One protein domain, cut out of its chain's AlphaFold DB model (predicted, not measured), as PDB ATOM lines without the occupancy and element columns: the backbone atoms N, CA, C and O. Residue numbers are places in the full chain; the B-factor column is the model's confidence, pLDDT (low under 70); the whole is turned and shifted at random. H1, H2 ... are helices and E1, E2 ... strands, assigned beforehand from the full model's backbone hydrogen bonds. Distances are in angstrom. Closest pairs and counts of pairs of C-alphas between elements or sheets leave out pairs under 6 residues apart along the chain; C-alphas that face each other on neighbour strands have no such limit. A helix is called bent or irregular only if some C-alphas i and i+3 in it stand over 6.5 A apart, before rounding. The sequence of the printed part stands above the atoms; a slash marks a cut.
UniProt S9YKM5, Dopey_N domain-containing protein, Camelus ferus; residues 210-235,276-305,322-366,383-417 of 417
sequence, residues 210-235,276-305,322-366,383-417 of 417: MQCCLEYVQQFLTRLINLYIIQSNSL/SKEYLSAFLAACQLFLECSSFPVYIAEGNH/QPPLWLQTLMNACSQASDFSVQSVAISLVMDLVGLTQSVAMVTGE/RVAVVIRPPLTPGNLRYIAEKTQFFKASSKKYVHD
ATOM      1  N   MET A 210      23.951  16.696 -25.424       83.50
ATOM      2  CA  MET A 210      23.161  17.068 -26.602       83.50
ATOM      3  C   MET A 210      22.629  18.508 -26.530       83.50
ATOM      4  O   MET A 210      22.644  19.213 -27.537       83.50
ATOM      5  N   GLN A 211      22.215  18.986 -25.350       82.81
ATOM      6  CA  GLN A 211      21.824  20.390 -25.166       82.81
ATOM      7  C   GLN A 211      23.012  21.335 -25.391       82.81
ATOM      8  O   GLN A 211      22.859  22.360 -26.053       82.81
ATOM      9  N   CYS A 212      24.208  20.966 -24.923       82.88
ATOM     10  CA  CYS A 212      25.433  21.708 -25.220       82.88
ATOM     11  C   CYS A 212      25.735  21.721 -26.729       82.88
ATOM     12  O   CYS A 212      26.016  22.782 -27.285       82.88
ATOM     13  N   CYS A 213      25.625  20.577 -27.415       85.62
ATOM     14  CA  CYS A 213      25.782  20.498 -28.872       85.62
ATOM     15  C   CYS A 213      24.804  21.428 -29.600       85.62
ATOM     16  O   CYS A 213      25.213  22.185 -30.480       85.62
ATOM     17  N   LEU A 214      23.532  21.424 -29.198       88.94
ATOM     18  CA  LEU A 214      22.499  22.272 -29.785       88.94
ATOM     19  C   LEU A 214      22.840  23.766 -29.635       88.94
ATOM     20  O   LEU A 214      22.711  24.522 -30.595       88.94
ATOM     21  N   GLU A 215      23.341  24.186 -28.470       89.44
ATOM     22  CA  GLU A 215      23.787  25.566 -28.228       89.44
ATOM     23  C   GLU A 215      24.992  25.955 -29.091       89.44
ATOM     24  O   GLU A 215      25.007  27.043 -29.675       89.44
ATOM     25  N   TYR A 216      25.979  25.068 -29.239       90.75
ATOM     26  CA  TYR A 216      27.124  25.323 -30.115       90.75
ATOM     27  C   TYR A 216      26.711  25.446 -31.581       90.75
ATOM     28  O   TYR A 216      27.192  26.340 -32.281       90.75
ATOM     29  N   VAL A 217      25.778  24.611 -32.049       92.38
ATOM     30  CA  VAL A 217      25.260  24.703 -33.421       92.38
ATOM     31  C   VAL A 217      24.470  26.001 -33.625       92.38
ATOM     32  O   VAL A 217      24.652  26.662 -34.649       92.38
ATOM     33  N   GLN A 218      23.673  26.441 -32.642       93.81
ATOM     34  CA  GLN A 218      22.993  27.746 -32.687       93.81
ATOM     35  C   GLN A 218      23.989  28.906 -32.808       93.81
ATOM     36  O   GLN A 218      23.797  29.810 -33.630       93.81
ATOM     37  N   GLN A 219      25.065  28.891 -32.017       92.12
ATOM     38  CA  GLN A 219      26.118  29.908 -32.073       92.12
ATOM     39  C   GLN A 219      26.851  29.888 -33.418       92.12
ATOM     40  O   GLN A 219      27.055  30.944 -34.025       92.12
ATOM     41  N   PHE A 220      27.193  28.697 -33.913       93.44
ATOM     42  CA  PHE A 220      27.839  28.516 -35.207       93.44
ATOM     43  C   PHE A 220      26.977  29.064 -36.349       93.44
ATOM     44  O   PHE A 220      27.451  29.905 -37.112       93.44
ATOM     45  N   LEU A 221      25.700  28.667 -36.429       93.75
ATOM     46  CA  LEU A 221      24.761  29.158 -37.442       93.75
ATOM     47  C   LEU A 221      24.609  30.678 -37.374       93.75
ATOM     48  O   LEU A 221      24.700  31.357 -38.396       93.75
ATOM     49  N   THR A 222      24.458  31.228 -36.167       93.38
ATOM     50  CA  THR A 222      24.379  32.680 -35.951       93.38
ATOM     51  C   THR A 222      25.609  33.389 -36.514       93.38
ATOM     52  O   THR A 222      25.497  34.414 -37.190       93.38
ATOM     53  N   ARG A 223      26.807  32.855 -36.255       91.88
ATOM     54  CA  ARG A 223      28.057  33.464 -36.714       91.88
ATOM     55  C   ARG A 223      28.242  33.325 -38.224       91.88
ATOM     56  O   ARG A 223      28.600  34.308 -38.870       91.88
ATOM     57  N   LEU A 224      27.962  32.144 -38.772       90.62
ATOM     58  CA  LEU A 224      28.056  31.840 -40.197       90.62
ATOM     59  C   LEU A 224      27.136  32.757 -41.014       90.62
ATOM     60  O   LEU A 224      27.584  33.388 -41.971       90.62
ATOM     61  N   ILE A 225      25.873  32.887 -40.598       91.25
ATOM     62  CA  ILE A 225      24.895  33.738 -41.278       91.25
ATOM     63  C   ILE A 225      25.340  35.201 -41.258       91.25
ATOM     64  O   ILE A 225      25.348  35.860 -42.297       91.25
ATOM     65  N   ASN A 226      25.744  35.717 -40.098       90.19
ATOM     66  CA  ASN A 226      26.133  37.120 -39.997       90.19
ATOM     67  C   ASN A 226      27.366  37.440 -40.854       90.19
ATOM     68  O   ASN A 226      27.346  38.433 -41.571       90.19
ATOM     69  N   LEU A 227      28.398  36.591 -40.831       86.50
ATOM     70  CA  LEU A 227      29.652  36.850 -41.550       86.50
ATOM     71  C   LEU A 227      29.561  36.625 -43.063       86.50
ATOM     72  O   LEU A 227      30.168  37.374 -43.825       86.50
ATOM     73  N   TYR A 228      28.839  35.594 -43.505       83.88
ATOM     74  CA  TYR A 228      28.900  35.145 -44.901       83.88
ATOM     75  C   TYR A 228      27.602  35.363 -45.679       83.88
ATOM     76  O   TYR A 228      27.650  35.528 -46.896       83.88
ATOM     77  N   ILE A 229      26.451  35.401 -45.000       84.00
ATOM     78  CA  ILE A 229      25.134  35.482 -45.651       84.00
ATOM     79  C   ILE A 229      24.568  36.907 -45.623       84.00
ATOM     80  O   ILE A 229      24.039  37.359 -46.633       84.00
ATOM     81  N   ILE A 230      24.670  37.621 -44.495       80.69
ATOM     82  CA  ILE A 230      24.115  38.981 -44.344       80.69
ATOM     83  C   ILE A 230      25.160  40.054 -44.685       80.69
ATOM     84  O   ILE A 230      24.866  41.001 -45.416       80.69
ATOM     85  N   GLN A 231      26.401  39.925 -44.197       66.81
ATOM     86  CA  GLN A 231      27.449  40.936 -44.403       66.81
ATOM     87  C   GLN A 231      27.884  41.082 -45.876       66.81
ATOM     88  O   GLN A 231      28.315  42.168 -46.280       66.81
ATOM     89  N   SER A 232      27.671  40.055 -46.708       56.22
ATOM     90  CA  SER A 232      27.869  40.097 -48.166       56.22
ATOM     91  C   SER A 232      27.033  41.185 -48.863       56.22
ATOM     92  O   SER A 232      27.487  41.744 -49.863       56.22
ATOM     93  N   ASN A 233      25.882  41.574 -48.303       51.31
ATOM     94  CA  ASN A 233      25.067  42.674 -48.827       51.31
ATOM     95  C   ASN A 233      25.664  44.054 -48.512       51.31
ATOM     96  O   ASN A 233      25.697  44.918 -49.384       51.31
ATOM     97  N   SER A 234      26.194  44.260 -47.299       48.81
ATOM     98  CA  SER A 234      26.749  45.561 -46.878       48.81
ATOM     99  C   SER A 234      28.011  45.959 -47.656       48.81
ATOM    100  O   SER A 234      28.162  47.114 -48.054       48.81
ATOM    101  N   LEU A 235      28.886  44.991 -47.951       48.50
ATOM    102  CA  LEU A 235      30.117  45.223 -48.712       48.50
ATOM    103  C   LEU A 235      29.833  45.440 -50.210       48.50
ATOM    104  O   LEU A 235      30.508  46.228 -50.868       48.50
ATOM    105  N   SER A 276      31.800  31.435 -52.182       62.88
ATOM    106  CA  SER A 276      30.344  31.423 -52.045       62.88
ATOM    107  C   SER A 276      29.741  30.019 -52.039       62.88
ATOM    108  O   SER A 276      28.802  29.734 -51.301       62.88
ATOM    109  N   LYS A 277      30.319  29.111 -52.830       64.56
ATOM    110  CA  LYS A 277      29.909  27.702 -52.865       64.56
ATOM    111  C   LYS A 277      30.357  26.935 -51.619       64.56
ATOM    112  O   LYS A 277      29.627  26.067 -51.149       64.56
ATOM    113  N   GLU A 278      31.520  27.274 -51.067       75.44
ATOM    114  CA  GLU A 278      32.049  26.638 -49.855       75.44
ATOM    115  C   GLU A 278      31.198  26.981 -48.616       75.44
ATOM    116  O   GLU A 278      30.810  26.064 -47.885       75.44
ATOM    117  N   TYR A 279      30.786  28.248 -48.419       83.81
ATOM    118  CA  TYR A 279      29.888  28.576 -47.298       83.81
ATOM    119  C   TYR A 279      28.506  27.934 -47.457       83.81
ATOM    120  O   TYR A 279      27.899  27.573 -46.454       83.81
ATOM    121  N   LEU A 280      27.999  27.778 -48.689       87.06
ATOM    122  CA  LEU A 280      26.692  27.162 -48.927       87.06
ATOM    123  C   LEU A 280      26.686  25.702 -48.461       87.06
ATOM    124  O   LEU A 280      25.754  25.283 -47.779       87.06
ATOM    125  N   SER A 281      27.749  24.947 -48.764       86.25
ATOM    126  CA  SER A 281      27.888  23.569 -48.276       86.25
ATOM    127  C   SER A 281      27.978  23.485 -46.750       86.25
ATOM    128  O   SER A 281      27.334  22.629 -46.147       86.25
ATOM    129  N   ALA A 282      28.704  24.410 -46.115       88.25
ATOM    130  CA  ALA A 282      28.790  24.482 -44.659       88.25
ATOM    131  C   ALA A 282      27.444  24.871 -44.022       88.25
ATOM    132  O   ALA A 282      27.062  24.310 -42.998       88.25
ATOM    133  N   PHE A 283      26.706  25.795 -44.645       92.00
ATOM    134  CA  PHE A 283      25.380  26.220 -44.203       92.00
ATOM    135  C   PHE A 283      24.370  25.074 -44.280       92.00
ATOM    136  O   PHE A 283      23.700  24.795 -43.293       92.00
ATOM    137  N   LEU A 284      24.320  24.358 -45.409       90.56
ATOM    138  CA  LEU A 284      23.486  23.166 -45.586       90.56
ATOM    139  C   LEU A 284      23.767  22.106 -44.511       90.56
ATOM    140  O   LEU A 284      22.839  21.641 -43.853       90.56
ATOM    141  N   ALA A 285      25.041  21.764 -44.303       92.06
ATOM    142  CA  ALA A 285      25.437  20.767 -43.311       92.06
ATOM    143  C   ALA A 285      25.073  21.194 -41.881       92.06
ATOM    144  O   ALA A 285      24.588  20.383 -41.096       92.06
ATOM    145  N   ALA A 286      25.260  22.472 -41.545       92.38
ATOM    146  CA  ALA A 286      24.923  22.993 -40.225       92.38
ATOM    147  C   ALA A 286      23.412  23.060 -39.977       92.38
ATOM    148  O   ALA A 286      22.972  22.757 -38.871       92.38
ATOM    149  N   CYS A 287      22.613  23.410 -40.990       93.94
ATOM    150  CA  CYS A 287      21.154  23.365 -40.911       93.94
ATOM    151  C   CYS A 287      20.650  21.937 -40.666       93.94
ATOM    152  O   CYS A 287      19.807  21.730 -39.795       93.94
ATOM    153  N   GLN A 288      21.211  20.954 -41.379       93.88
ATOM    154  CA  GLN A 288      20.879  19.541 -41.191       93.88
ATOM    155  C   GLN A 288      21.242  19.058 -39.781       93.88
ATOM    156  O   GLN A 288      20.397  18.506 -39.080       93.88
ATOM    157  N   LEU A 289      22.473  19.333 -39.337       93.25
ATOM    158  CA  LEU A 289      22.930  18.978 -37.994       93.25
ATOM    159  C   LEU A 289      22.051  19.620 -36.910       93.25
ATOM    160  O   LEU A 289      21.713  18.973 -35.923       93.25
ATOM    161  N   PHE A 290      21.646  20.880 -37.096       94.38
ATOM    162  CA  PHE A 290      20.777  21.568 -36.144       94.38
ATOM    163  C   PHE A 290      19.416  20.884 -36.005       94.38
ATOM    164  O   PHE A 290      18.924  20.729 -34.887       94.38
ATOM    165  N   LEU A 291      18.819  20.451 -37.118       92.38
ATOM    166  CA  LEU A 291      17.544  19.738 -37.114       92.38
ATOM    167  C   LEU A 291      17.664  18.357 -36.447       92.38
ATOM    168  O   LEU A 291      16.827  17.996 -35.619       92.38
ATOM    169  N   GLU A 292      18.730  17.614 -36.742       90.69
ATOM    170  CA  GLU A 292      19.013  16.319 -36.109       90.69
ATOM    171  C   GLU A 292      19.172  16.460 -34.591       90.69
ATOM    172  O   GLU A 292      18.481  15.779 -33.835       90.69
ATOM    173  N   CYS A 293      19.980  17.416 -34.125       88.94
ATOM    174  CA  CYS A 293      20.107  17.703 -32.695       88.94
ATOM    175  C   CYS A 293      18.779  18.149 -32.057       88.94
ATOM    176  O   CYS A 293      18.507  17.816 -30.907       88.94
ATOM    177  N   SER A 294      17.937  18.883 -32.791       89.69
ATOM    178  CA  SER A 294      16.642  19.381 -32.296       89.69
ATOM    179  C   SER A 294      15.606  18.276 -32.080       89.69
ATOM    180  O   SER A 294      14.677  18.450 -31.294       89.69
ATOM    181  N   SER A 295      15.747  17.157 -32.795       88.00
ATOM    182  CA  SER A 295      14.845  15.999 -32.736       88.00
ATOM    183  C   SER A 295      15.354  14.884 -31.822       88.00
ATOM    184  O   SER A 295      14.715  13.837 -31.709       88.00
ATOM    185  N   PHE A 296      16.486  15.100 -31.151       85.94
ATOM    186  CA  PHE A 296      17.106  14.078 -30.327       85.94
ATOM    187  C   PHE A 296      16.282  13.808 -29.051       85.94
ATOM    188  O   PHE A 296      15.863  14.757 -28.379       85.94
ATOM    189  N   PRO A 297      16.032  12.533 -28.696       80.31
ATOM    190  CA  PRO A 297      15.275  12.186 -27.502       80.31
ATOM    191  C   PRO A 297      16.049  12.515 -26.221       80.31
ATOM    192  O   PRO A 297      17.239  12.234 -26.103       80.31
ATOM    193  N   VAL A 298      15.348  13.071 -25.239       78.38
ATOM    194  CA  VAL A 298      15.825  13.289 -23.872       78.38
ATOM    195  C   VAL A 298      15.151  12.268 -22.962       78.38
ATOM    196  O   VAL A 298      13.927  12.120 -22.990       78.38
ATOM    197  N   TYR A 299      15.943  11.570 -22.155       73.25
ATOM    198  CA  TYR A 299      15.464  10.567 -21.212       73.25
ATOM    199  C   TYR A 299      15.236  11.221 -19.845       73.25
ATOM    200  O   TYR A 299      16.135  11.830 -19.278       73.25
ATOM    201  N   ILE A 300      14.015  11.133 -19.317       65.81
ATOM    202  CA  ILE A 300      13.635  11.740 -18.036       65.81
ATOM    203  C   ILE A 300      13.138  10.636 -17.107       65.81
ATOM    204  O   ILE A 300      12.132   9.987 -17.387       65.81
ATOM    205  N   ALA A 301      13.827  10.430 -15.985       59.88
ATOM    206  CA  ALA A 301      13.366   9.518 -14.943       59.88
ATOM    207  C   ALA A 301      12.148  10.109 -14.205       59.88
ATOM    208  O   ALA A 301      12.172  11.274 -13.794       59.88
ATOM    209  N   GLU A 302      11.112   9.292 -13.988       52.66
ATOM    210  CA  GLU A 302       9.781   9.696 -13.493       52.66
ATOM    211  C   GLU A 302       9.773  10.322 -12.070       52.66
ATOM    212  O   GLU A 302       8.752  10.789 -11.575       52.66
ATOM    213  N   GLY A 303      10.929  10.413 -11.399       48.09
ATOM    214  CA  GLY A 303      11.097  11.043 -10.083       48.09
ATOM    215  C   GLY A 303      11.469  12.535 -10.088       48.09
ATOM    216  O   GLY A 303      11.424  13.161  -9.030       48.09
ATOM    217  N   ASN A 304      11.827  13.128 -11.236       45.19
ATOM    218  CA  ASN A 304      12.348  14.509 -11.303       45.19
ATOM    219  C   ASN A 304      11.316  15.556 -11.792       45.19
ATOM    220  O   ASN A 304      11.643  16.724 -12.015       45.19
ATOM    221  N   HIS A 305      10.048  15.155 -11.943       45.81
ATOM    222  CA  HIS A 305       8.978  15.964 -12.549       45.81
ATOM    223  C   HIS A 305       8.549  17.216 -11.762       45.81
ATOM    224  O   HIS A 305       7.743  17.998 -12.260       45.81
ATOM    225  N   GLN A 322      11.433  38.717 -26.548       72.69
ATOM    226  CA  GLN A 322      12.185  38.759 -27.799       72.69
ATOM    227  C   GLN A 322      12.653  37.343 -28.173       72.69
ATOM    228  O   GLN A 322      13.097  36.596 -27.295       72.69
ATOM    229  N   PRO A 323      12.588  36.952 -29.459       83.81
ATOM    230  CA  PRO A 323      13.133  35.676 -29.908       83.81
ATOM    231  C   PRO A 323      14.644  35.605 -29.636       83.81
ATOM    232  O   PRO A 323      15.326  36.634 -29.677       83.81
ATOM    233  N   PRO A 324      15.205  34.410 -29.402       89.06
ATOM    234  CA  PRO A 324      16.642  34.259 -29.229       89.06
ATOM    235  C   PRO A 324      17.401  34.702 -30.488       89.06
ATOM    236  O   PRO A 324      16.892  34.627 -31.609       89.06
ATOM    237  N   LEU A 325      18.646  35.148 -30.304       89.38
ATOM    238  CA  LEU A 325      19.466  35.729 -31.373       89.38
ATOM    239  C   LEU A 325      19.636  34.793 -32.580       89.38
ATOM    240  O   LEU A 325      19.615  35.259 -33.722       89.38
ATOM    241  N   TRP A 326      19.766  33.484 -32.345       93.62
ATOM    242  CA  TRP A 326      19.894  32.494 -33.417       93.62
ATOM    243  C   TRP A 326      18.658  32.473 -34.320       93.62
ATOM    244  O   TRP A 326      18.788  32.434 -35.542       93.62
ATOM    245  N   LEU A 327      17.464  32.587 -33.729       92.62
ATOM    246  CA  LEU A 327      16.199  32.575 -34.454       92.62
ATOM    247  C   LEU A 327      16.032  33.866 -35.252       92.62
ATOM    248  O   LEU A 327      15.703  33.816 -36.433       92.62
ATOM    249  N   GLN A 328      16.342  35.018 -34.648       90.44
ATOM    250  CA  GLN A 328      16.348  36.303 -35.361       90.44
ATOM    251  C   GLN A 328      17.276  36.267 -36.577       90.44
ATOM    252  O   GLN A 328      16.902  36.674 -37.676       90.44
ATOM    253  N   THR A 329      18.485  35.745 -36.382       90.31
ATOM    254  CA  THR A 329      19.508  35.666 -37.427       90.31
ATOM    255  C   THR A 329      19.078  34.727 -38.555       90.31
ATOM    256  O   THR A 329      19.224  35.066 -39.729       90.31
ATOM    257  N   LEU A 330      18.468  33.588 -38.222       92.69
ATOM    258  CA  LEU A 330      17.928  32.651 -39.204       92.69
ATOM    259  C   LEU A 330      16.753  33.249 -39.995       92.69
ATOM    260  O   LEU A 330      16.705  33.140 -41.220       92.69
ATOM    261  N   MET A 331      15.843  33.964 -39.330       89.69
ATOM    262  CA  MET A 331      14.744  34.681 -39.991       89.69
ATOM    263  C   MET A 331      15.250  35.813 -40.900       89.69
ATOM    264  O   MET A 331      14.696  36.043 -41.982       89.69
ATOM    265  N   ASN A 332      16.336  36.489 -40.513       88.44
ATOM    266  CA  ASN A 332      17.013  37.451 -41.378       88.44
ATOM    267  C   ASN A 332      17.597  36.763 -42.619       88.44
ATOM    268  O   ASN A 332      17.402  37.270 -43.717       88.44
ATOM    269  N   ALA A 333      18.218  35.584 -42.495       88.88
ATOM    270  CA  ALA A 333      18.707  34.829 -43.655       88.88
ATOM    271  C   ALA A 333      17.580  34.474 -44.646       88.88
ATOM    272  O   ALA A 333      17.756  34.623 -45.853       88.88
ATOM    273  N   CYS A 334      16.395  34.101 -44.151       88.00
ATOM    274  CA  CYS A 334      15.231  33.773 -44.987       88.00
ATOM    275  C   CYS A 334      14.776  34.940 -45.883       88.00
ATOM    276  O   CYS A 334      14.213  34.741 -46.965       88.00
ATOM    277  N   SER A 335      14.980  36.179 -45.432       82.75
ATOM    278  CA  SER A 335      14.492  37.380 -46.116       82.75
ATOM    279  C   SER A 335      15.593  38.158 -46.835       82.75
ATOM    280  O   SER A 335      15.345  38.634 -47.939       82.75
ATOM    281  N   GLN A 336      16.784  38.244 -46.242       83.31
ATOM    282  CA  GLN A 336      17.857  39.153 -46.641       83.31
ATOM    283  C   GLN A 336      19.018  38.468 -47.369       83.31
ATOM    284  O   GLN A 336      19.831  39.172 -47.954       83.31
ATOM    285  N   ALA A 337      19.140  37.135 -47.365       83.69
ATOM    286  CA  ALA A 337      20.242  36.475 -48.076       83.69
ATOM    287  C   ALA A 337      20.192  36.774 -49.586       83.69
ATOM    288  O   ALA A 337      19.118  36.785 -50.174       83.69
ATOM    289  N   SER A 338      21.338  36.997 -50.229       78.81
ATOM    290  CA  SER A 338      21.396  37.298 -51.669       78.81
ATOM    291  C   SER A 338      21.170  36.074 -52.566       78.81
ATOM    292  O   SER A 338      20.743  36.216 -53.707       78.81
ATOM    293  N   ASP A 339      21.486  34.877 -52.066       83.12
ATOM    294  CA  ASP A 339      21.363  33.607 -52.785       83.12
ATOM    295  C   ASP A 339      20.040  32.920 -52.425       83.12
ATOM    296  O   ASP A 339      19.786  32.614 -51.255       83.12
ATOM    297  N   PHE A 340      19.205  32.653 -53.431       85.75
ATOM    298  CA  PHE A 340      17.931  31.960 -53.251       85.75
ATOM    299  C   PHE A 340      18.100  30.566 -52.630       85.75
ATOM    300  O   PHE A 340      17.283  30.164 -51.808       85.75
ATOM    301  N   SER A 341      19.195  29.863 -52.933       86.56
ATOM    302  CA  SER A 341      19.507  28.549 -52.351       86.56
ATOM    303  C   SER A 341      19.688  28.636 -50.836       86.56
ATOM    304  O   SER A 341      19.284  27.746 -50.098       86.56
ATOM    305  N   VAL A 342      20.279  29.730 -50.350       88.56
ATOM    306  CA  VAL A 342      20.434  29.977 -48.912       88.56
ATOM    307  C   VAL A 342      19.090  30.334 -48.288       88.56
ATOM    308  O   VAL A 342      18.763  29.832 -47.214       88.56
ATOM    309  N   GLN A 343      18.301  31.183 -48.956       88.50
ATOM    310  CA  GLN A 343      16.970  31.559 -48.480       88.50
ATOM    311  C   GLN A 343      16.055  30.340 -48.349       88.50
ATOM    312  O   GLN A 343      15.414  30.183 -47.315       88.50
ATOM    313  N   SER A 344      16.007  29.478 -49.367       87.00
ATOM    314  CA  SER A 344      15.143  28.298 -49.383       87.00
ATOM    315  C   SER A 344      15.523  27.315 -48.280       87.00
ATOM    316  O   SER A 344      14.651  26.895 -47.529       87.00
ATOM    317  N   VAL A 345      16.818  27.044 -48.090       92.25
ATOM    318  CA  VAL A 345      17.322  26.187 -47.004       92.25
ATOM    319  C   VAL A 345      17.002  26.773 -45.629       92.25
ATOM    320  O   VAL A 345      16.566  26.048 -44.737       92.25
ATOM    321  N   ALA A 346      17.182  28.084 -45.443       91.81
ATOM    322  CA  ALA A 346      16.848  28.752 -44.188       91.81
ATOM    323  C   ALA A 346      15.340  28.676 -43.889       91.81
ATOM    324  O   ALA A 346      14.954  28.410 -42.751       91.81
ATOM    325  N   ILE A 347      14.492  28.876 -44.907       88.25
ATOM    326  CA  ILE A 347      13.034  28.775 -44.768       88.25
ATOM    327  C   ILE A 347      12.629  27.338 -44.440       88.25
ATOM    328  O   ILE A 347      11.857  27.146 -43.503       88.25
ATOM    329  N   SER A 348      13.167  26.347 -45.158       90.94
ATOM    330  CA  SER A 348      12.937  24.926 -44.882       90.94
ATOM    331  C   SER A 348      13.272  24.588 -43.435       90.94
ATOM    332  O   SER A 348      12.405  24.094 -42.726       90.94
ATOM    333  N   LEU A 349      14.453  24.985 -42.950       94.44
ATOM    334  CA  LEU A 349      14.849  24.740 -41.565       94.44
ATOM    335  C   LEU A 349      13.868  25.353 -40.551       94.44
ATOM    336  O   LEU A 349      13.494  24.695 -39.584       94.44
ATOM    337  N   VAL A 350      13.427  26.602 -40.750       91.62
ATOM    338  CA  VAL A 350      12.434  27.219 -39.851       91.62
ATOM    339  C   VAL A 350      11.116  26.442 -39.879       91.62
ATOM    340  O   VAL A 350      10.533  26.205 -38.823       91.62
ATOM    341  N   MET A 351      10.652  26.024 -41.058       88.31
ATOM    342  CA  MET A 351       9.416  25.252 -41.197       88.31
ATOM    343  C   MET A 351       9.520  23.867 -40.553       88.31
ATOM    344  O   MET A 351       8.587  23.459 -39.862       88.31
ATOM    345  N   ASP A 352      10.654  23.187 -40.704       92.38
ATOM    346  CA  ASP A 352      10.907  21.881 -40.095       92.38
ATOM    347  C   ASP A 352      10.932  21.980 -38.564       92.38
ATOM    348  O   ASP A 352      10.325  21.160 -37.879       92.38
ATOM    349  N   LEU A 353      11.543  23.031 -38.005       91.69
ATOM    350  CA  LEU A 353      11.542  23.277 -36.559       91.69
ATOM    351  C   LEU A 353      10.142  23.606 -36.024       91.69
ATOM    352  O   LEU A 353       9.773  23.147 -34.941       91.69
ATOM    353  N   VAL A 354       9.347  24.381 -36.770       88.06
ATOM    354  CA  VAL A 354       7.938  24.644 -36.428       88.06
ATOM    355  C   VAL A 354       7.147  23.336 -36.435       88.06
ATOM    356  O   VAL A 354       6.442  23.054 -35.466       88.06
ATOM    357  N   GLY A 355       7.299  22.521 -37.482       87.44
ATOM    358  CA  GLY A 355       6.638  21.224 -37.609       87.44
ATOM    359  C   GLY A 355       7.033  20.257 -36.496       87.44
ATOM    360  O   GLY A 355       6.168  19.632 -35.888       87.44
ATOM    361  N   LEU A 356       8.321  20.196 -36.154       88.12
ATOM    362  CA  LEU A 356       8.830  19.395 -35.042       88.12
ATOM    363  C   LEU A 356       8.226  19.840 -33.704       88.12
ATOM    364  O   LEU A 356       7.773  19.009 -32.923       88.12
ATOM    365  N   THR A 357       8.163  21.148 -33.459       86.38
ATOM    366  CA  THR A 357       7.602  21.712 -32.219       86.38
ATOM    367  C   THR A 357       6.113  21.419 -32.080       86.38
ATOM    368  O   THR A 357       5.659  20.997 -31.018       86.38
ATOM    369  N   GLN A 358       5.354  21.568 -33.165       84.69
ATOM    370  CA  GLN A 358       3.934  21.217 -33.196       84.69
ATOM    371  C   GLN A 358       3.710  19.708 -33.035       84.69
ATOM    372  O   GLN A 358       2.785  19.302 -32.334       84.69
ATOM    373  N   SER A 359       4.574  18.885 -33.640       84.94
ATOM    374  CA  SER A 359       4.530  17.424 -33.539       84.94
ATOM    375  C   SER A 359       4.768  16.932 -32.107       84.94
ATOM    376  O   SER A 359       4.093  16.021 -31.633       84.94
ATOM    377  N   VAL A 360       5.678  17.571 -31.369       82.12
ATOM    378  CA  VAL A 360       5.878  17.260 -29.949       82.12
ATOM    379  C   VAL A 360       4.666  17.694 -29.126       82.12
ATOM    380  O   VAL A 360       4.127  16.869 -28.394       82.12
ATOM    381  N   ALA A 361       4.173  18.925 -29.303       78.88
ATOM    382  CA  ALA A 361       3.033  19.446 -28.542       78.88
ATOM    383  C   ALA A 361       1.747  18.610 -28.717       78.88
ATOM    384  O   ALA A 361       0.997  18.405 -27.760       78.88
ATOM    385  N   MET A 362       1.494  18.087 -29.925       75.31
ATOM    386  CA  MET A 362       0.342  17.209 -30.176       75.31
ATOM    387  C   MET A 362       0.482  15.833 -29.503       75.31
ATOM    388  O   MET A 362      -0.527  15.262 -29.096       75.31
ATOM    389  N   VAL A 363       1.705  15.300 -29.372       65.62
ATOM    390  CA  VAL A 363       1.979  13.991 -28.749       65.62
ATOM    391  C   VAL A 363       1.988  14.091 -27.224       65.62
ATOM    392  O   VAL A 363       1.513  13.181 -26.549       65.62
ATOM    393  N   THR A 364       2.484  15.198 -26.669       61.44
ATOM    394  CA  THR A 364       2.542  15.426 -25.218       61.44
ATOM    395  C   THR A 364       1.210  15.865 -24.614       61.44
ATOM    396  O   THR A 364       1.119  16.012 -23.398       61.44
ATOM    397  N   GLY A 365       0.165  16.041 -25.428       55.28
ATOM    398  CA  GLY A 365      -1.197  16.214 -24.936       55.28
ATOM    399  C   GLY A 365      -1.412  17.497 -24.133       55.28
ATOM    400  O   GLY A 365      -2.105  17.461 -23.121       55.28
ATOM    401  N   GLU A 366      -0.912  18.646 -24.601       47.84
ATOM    402  CA  GLU A 366      -1.342  19.972 -24.109       47.84
ATOM    403  C   GLU A 366      -2.800  20.296 -24.529       47.84
ATOM    404  O   GLU A 366      -3.126  21.385 -25.000       47.84
ATOM    405  N   ARG A 383       9.935   4.503 -14.265       58.44
ATOM    406  CA  ARG A 383       9.792   4.698 -15.713       58.44
ATOM    407  C   ARG A 383      10.773   5.770 -16.162       58.44
ATOM    408  O   ARG A 383      10.995   6.772 -15.482       58.44
ATOM    409  N   VAL A 384      11.352   5.552 -17.332       59.59
ATOM    410  CA  VAL A 384      12.092   6.576 -18.061       59.59
ATOM    411  C   VAL A 384      11.188   7.025 -19.199       59.59
ATOM    412  O   VAL A 384      10.850   6.232 -20.076       59.59
ATOM    413  N   ALA A 385      10.755   8.281 -19.161       67.00
ATOM    414  CA  ALA A 385      10.034   8.901 -20.260       67.00
ATOM    415  C   ALA A 385      11.036   9.365 -21.318       67.00
ATOM    416  O   ALA A 385      12.069   9.947 -20.991       67.00
ATOM    417  N   VAL A 386      10.724   9.123 -22.587       71.56
ATOM    418  CA  VAL A 386      11.520   9.603 -23.719       71.56
ATOM    419  C   VAL A 386      10.785  10.786 -24.334       71.56
ATOM    420  O   VAL A 386       9.673  10.625 -24.832       71.56
ATOM    421  N   VAL A 387      11.383  11.974 -24.277       78.69
ATOM    422  CA  VAL A 387      10.754  13.224 -24.721       78.69
ATOM    423  C   VAL A 387      11.686  13.956 -25.675       78.69
ATOM    424  O   VAL A 387      12.837  14.212 -25.351       78.69
ATOM    425  N   ILE A 388      11.193  14.344 -26.848       82.56
ATOM    426  CA  ILE A 388      11.913  15.280 -27.718       82.56
ATOM    427  C   ILE A 388      11.639  16.693 -27.200       82.56
ATOM    428  O   ILE A 388      10.481  17.045 -26.986       82.56
ATOM    429  N   ARG A 389      12.683  17.509 -27.005       82.19
ATOM    430  CA  ARG A 389      12.555  18.916 -26.583       82.19
ATOM    431  C   ARG A 389      13.069  19.847 -27.692       82.19
ATOM    432  O   ARG A 389      14.265  20.138 -27.727       82.19
ATOM    433  N   PRO A 390      12.191  20.321 -28.591       86.62
ATOM    434  CA  PRO A 390      12.573  21.213 -29.682       86.62
ATOM    435  C   PRO A 390      13.126  22.551 -29.158       86.62
ATOM    436  O   PRO A 390      12.711  23.015 -28.095       86.62
ATOM    437  N   PRO A 391      14.032  23.218 -29.899       86.94
ATOM    438  CA  PRO A 391      14.617  24.494 -29.479       86.94
ATOM    439  C   PRO A 391      13.649  25.681 -29.556       86.94
ATOM    440  O   PRO A 391      13.950  26.743 -29.009       86.94
ATOM    441  N   LEU A 392      12.527  25.550 -30.273       88.62
ATOM    442  CA  LEU A 392      11.495  26.582 -30.338       88.62
ATOM    443  C   LEU A 392      10.510  26.403 -29.187       88.62
ATOM    444  O   LEU A 392       9.903  25.349 -29.029       88.62
ATOM    445  N   THR A 393      10.303  27.472 -28.425       85.31
ATOM    446  CA  THR A 393       9.253  27.516 -27.402       85.31
ATOM    447  C   THR A 393       7.900  27.888 -28.025       85.31
ATOM    448  O   THR A 393       7.867  28.540 -29.079       85.31
ATOM    449  N   PRO A 394       6.766  27.588 -27.361       80.06
ATOM    450  CA  PRO A 394       5.451  28.083 -27.779       80.06
ATOM    451  C   PRO A 394       5.413  29.611 -27.962       80.06
ATOM    452  O   PRO A 394       4.803  30.120 -28.906       80.06
ATOM    453  N   GLY A 395       6.139  30.352 -27.115       79.25
ATOM    454  CA  GLY A 395       6.301  31.802 -27.236       79.25
ATOM    455  C   GLY A 395       7.020  32.222 -28.523       79.25
ATOM    456  O   GLY A 395       6.622  33.197 -29.164       79.25
ATOM    457  N   ASN A 396       8.030  31.463 -28.966       84.69
ATOM    458  CA  ASN A 396       8.690  31.719 -30.249       84.69
ATOM    459  C   ASN A 396       7.745  31.484 -31.432       84.69
ATOM    460  O   ASN A 396       7.737  32.295 -32.356       84.69
ATOM    461  N   LEU A 397       6.920  30.431 -31.398       84.00
ATOM    462  CA  LEU A 397       5.942  30.162 -32.460       84.00
ATOM    463  C   LEU A 397       4.925  31.299 -32.601       84.00
ATOM    464  O   LEU A 397       4.697  31.779 -33.715       84.00
ATOM    465  N   ARG A 398       4.365  31.780 -31.482       80.12
ATOM    466  CA  ARG A 398       3.454  32.938 -31.492       80.12
ATOM    467  C   ARG A 398       4.147  34.198 -31.997       80.12
ATOM    468  O   ARG A 398       3.587  34.895 -32.835       80.12
ATOM    469  N   TYR A 399       5.390  34.455 -31.579       82.62
ATOM    470  CA  TYR A 399       6.160  35.594 -32.086       82.62
ATOM    471  C   TYR A 399       6.319  35.547 -33.614       82.62
ATOM    472  O   TYR A 399       6.065  36.546 -34.287       82.62
ATOM    473  N   ILE A 400       6.702  34.392 -34.176       82.94
ATOM    474  CA  ILE A 400       6.845  34.227 -35.630       82.94
ATOM    475  C   ILE A 400       5.493  34.466 -36.323       82.94
ATOM    476  O   ILE A 400       5.449  35.164 -37.336       82.94
ATOM    477  N   ALA A 401       4.395  33.938 -35.776       80.12
ATOM    478  CA  ALA A 401       3.062  34.048 -36.367       80.12
ATOM    479  C   ALA A 401       2.468  35.469 -36.312       80.12
ATOM    480  O   ALA A 401       1.874  35.923 -37.291       80.12
ATOM    481  N   GLU A 402       2.624  36.166 -35.187       77.94
ATOM    482  CA  GLU A 402       1.907  37.416 -34.899       77.94
ATOM    483  C   GLU A 402       2.768  38.662 -35.110       77.94
ATOM    484  O   GLU A 402       2.288  39.671 -35.632       77.94
ATOM    485  N   LYS A 403       4.049  38.611 -34.722       72.12
ATOM    486  CA  LYS A 403       4.943  39.780 -34.733       72.12
ATOM    487  C   LYS A 403       5.820  39.872 -35.972       72.12
ATOM    488  O   LYS A 403       6.502  40.878 -36.162       72.12
ATOM    489  N   THR A 404       5.794  38.868 -36.847       73.44
ATOM    490  CA  THR A 404       6.575  38.889 -38.086       73.44
ATOM    491  C   THR A 404       5.706  38.625 -39.309       73.44
ATOM    492  O   THR A 404       4.710  37.913 -39.256       73.44
ATOM    493  N   GLN A 405       6.093  39.181 -40.459       68.25
ATOM    494  CA  GLN A 405       5.469  38.841 -41.745       68.25
ATOM    495  C   GLN A 405       6.094  37.575 -42.357       68.25
ATOM    496  O   GLN A 405       5.965  37.361 -43.560       68.25
ATOM    497  N   PHE A 406       6.787  36.752 -41.559       74.19
ATOM    498  CA  PHE A 406       7.593  35.628 -42.032       74.19
ATOM    499  C   PHE A 406       6.792  34.674 -42.920       74.19
ATOM    500  O   PHE A 406       7.127  34.518 -44.089       74.19
ATOM    501  N   PHE A 407       5.675  34.130 -42.427       70.94
ATOM    502  CA  PHE A 407       4.850  33.197 -43.204       70.94
ATOM    503  C   PHE A 407       4.316  33.820 -44.502       70.94
ATOM    504  O   PHE A 407       4.343  33.190 -45.554       70.94
ATOM    505  N   LYS A 408       3.914  35.096 -44.466       64.94
ATOM    506  CA  LYS A 408       3.438  35.828 -45.654       64.94
ATOM    507  C   LYS A 408       4.551  36.090 -46.674       64.94
ATOM    508  O   LYS A 408       4.281  36.087 -47.872       64.94
ATOM    509  N   ALA A 409       5.775  36.348 -46.218       60.50
ATOM    510  CA  ALA A 409       6.934  36.570 -47.079       60.50
ATOM    511  C   ALA A 409       7.432  35.255 -47.696       60.50
ATOM    512  O   ALA A 409       7.683  35.208 -48.899       60.50
ATOM    513  N   SER A 410       7.497  34.185 -46.901       59.28
ATOM    514  CA  SER A 410       7.893  32.851 -47.352       59.28
ATOM    515  C   SER A 410       6.924  32.316 -48.406       59.28
ATOM    516  O   SER A 410       7.365  31.935 -49.485       59.28
ATOM    517  N   SER A 411       5.604  32.394 -48.187       59.56
ATOM    518  CA  SER A 411       4.619  31.931 -49.179       59.56
ATOM    519  C   SER A 411       4.675  32.687 -50.512       59.56
ATOM    520  O   SER A 411       4.403  32.093 -51.546       59.56
ATOM    521  N   LYS A 412       5.043  33.977 -50.525       58.84
ATOM    522  CA  LYS A 412       5.180  34.748 -51.776       58.84
ATOM    523  C   LYS A 412       6.419  34.363 -52.584       58.84
ATOM    524  O   LYS A 412       6.363  34.428 -53.808       58.84
ATOM    525  N   LYS A 413       7.514  33.972 -51.925       58.25
ATOM    526  CA  LYS A 413       8.754  33.564 -52.606       58.25
ATOM    527  C   LYS A 413       8.599  32.234 -53.349       58.25
ATOM    528  O   LYS A 413       9.105  32.118 -54.450       58.25
ATOM    529  N   TYR A 414       7.824  31.288 -52.817       50.91
ATOM    530  CA  TYR A 414       7.549  30.003 -53.486       50.91
ATOM    531  C   TYR A 414       6.547  30.078 -54.654       50.91
ATOM    532  O   TYR A 414       6.320  29.071 -55.313       50.91
ATOM    533  N   VAL A 415       5.904  31.228 -54.887       49.56
ATOM    534  CA  VAL A 415       4.895  31.408 -55.954       49.56
ATOM    535  C   VAL A 415       5.472  32.139 -57.179       49.56
ATOM    536  O   VAL A 415       4.820  32.199 -58.219       49.56
ATOM    537  N   HIS A 416       6.678  32.705 -57.069       44.94
ATOM    538  CA  HIS A 416       7.290  33.546 -58.106       44.94
ATOM    539  C   HIS A 416       8.638  33.043 -58.654       44.94
ATOM    540  O   HIS A 416       9.187  33.710 -59.528       44.94
ATOM    541  N   ASP A 417       9.111  31.880 -58.203       41.25
ATOM    542  CA  ASP A 417      10.085  31.019 -58.899       41.25
ATOM    543  C   ASP A 417       9.355  29.767 -59.407       41.25
ATOM    544  O   ASP A 417       9.774  29.213 -60.452       41.25
TER     545      ASP A 417
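Overview. This is residues 210 to 235, 276 to 305, 322 to 366 and 383 to 417 of the 417 residues of the protein "Dopey_N domain-containing protein" of Camelus ferus (UniProt S9YKM5). Three long helices, H1, H2 and H4, run lengthwise at shallow tilts to one another, H2 beside both H1 and H4, while the shorter H3 packs on H1 and H4 on the side away from H2. A small ribbon of two strands, E1 and E2, makes one end of the long axis, and the short helices H5 and H6 make a corner on the side of H3 away from H1. The printed part has 136 residues with six named helices and two named strands, in the order H1 H2 E1 H3 H4 E2 H5 H6; the sheet, E1 - E2, is antiparallel, and the class is mostly helix. The whole is compact, with a radius of gyration of the C-alphas of 16.1 A, yet elongated in outline, spanning 55 by 29 by 26 A.

Along the chain. Find C-alpha 210 at (23.161, 17.068, -26.602); from there H1 runs through residues 210 to 235, 36.5 A long. H1 is irregular, but only just: C-alphas 227 and 230 are 6.6 A apart. After a cut, look for H2 at residues 276 to 294, 26.9 A, and E1 at 297 to 301, 13.0 A. Next come H3, residues 325 to 336, 15.7 A, and H4, residues 340 to 363, 34.3 A, beginning at C-alpha 340 at (17.931, 31.960, -53.251). E2 is residues 384 to 388, 13.0 A, H5 is 394 to 403, 13.6 A, and H6 is 406 to 413, 10.8 A, ending at C-alpha 413 at (8.754, 33.564, -52.606).

Arrangement. Begin at the hub, H3. Residues 218 to 230 of H1 touch it, closest at the C-alphas of Thr 222 and Trp 326, 5.2 A. H3 touches residues 342 to 350 of H4 at a steep tilt of 47 degrees, closest at C-alphas 334 and 343, 4.5 A. With residues 331 to 335 it only just touches H6, with 3 pairs of C-alphas within 8 A, closest at 331 and 406, 7.5 A. H1 and H2 touch at a shallow tilt of 28 degrees, opposite ways, closest at C-alphas 214 and 293, 5.9 A. H2 touches residues 342 to 353 of H4, the same way at 1 degrees, closest at C-alphas 287 and 349, 6.5 A; H2 and H3 are apart. H5 and H6 only just touch, and only at the corner, with 3 pairs of C-alphas within 8 A, closest at 400 and 406, 6.6 A. Between E1 and E2, look for N 298 and O 387, 2.8 A, within hydrogen-bond range. Every O i to N i+4 pair is within range in H2, H3, H4, H5 and H6, and 17 of 22 are in H1.

Size, cuts and confidence. The C-alphas farthest apart, of Leu 235 and Arg 383, are 56.1 A apart. Three cuts leave gaps of 14.2 A between C-alphas 235 and 276, 27.6 A between 305 and 322, and 20.7 A between 366 and 383. The links H2 to E1, H3 to H4, E2 to H5 and H5 to H6 are tight. Mean pLDDT of the printed part is 79.4; 31 residues are under 70, among them 300 to 305 and 408 to 417.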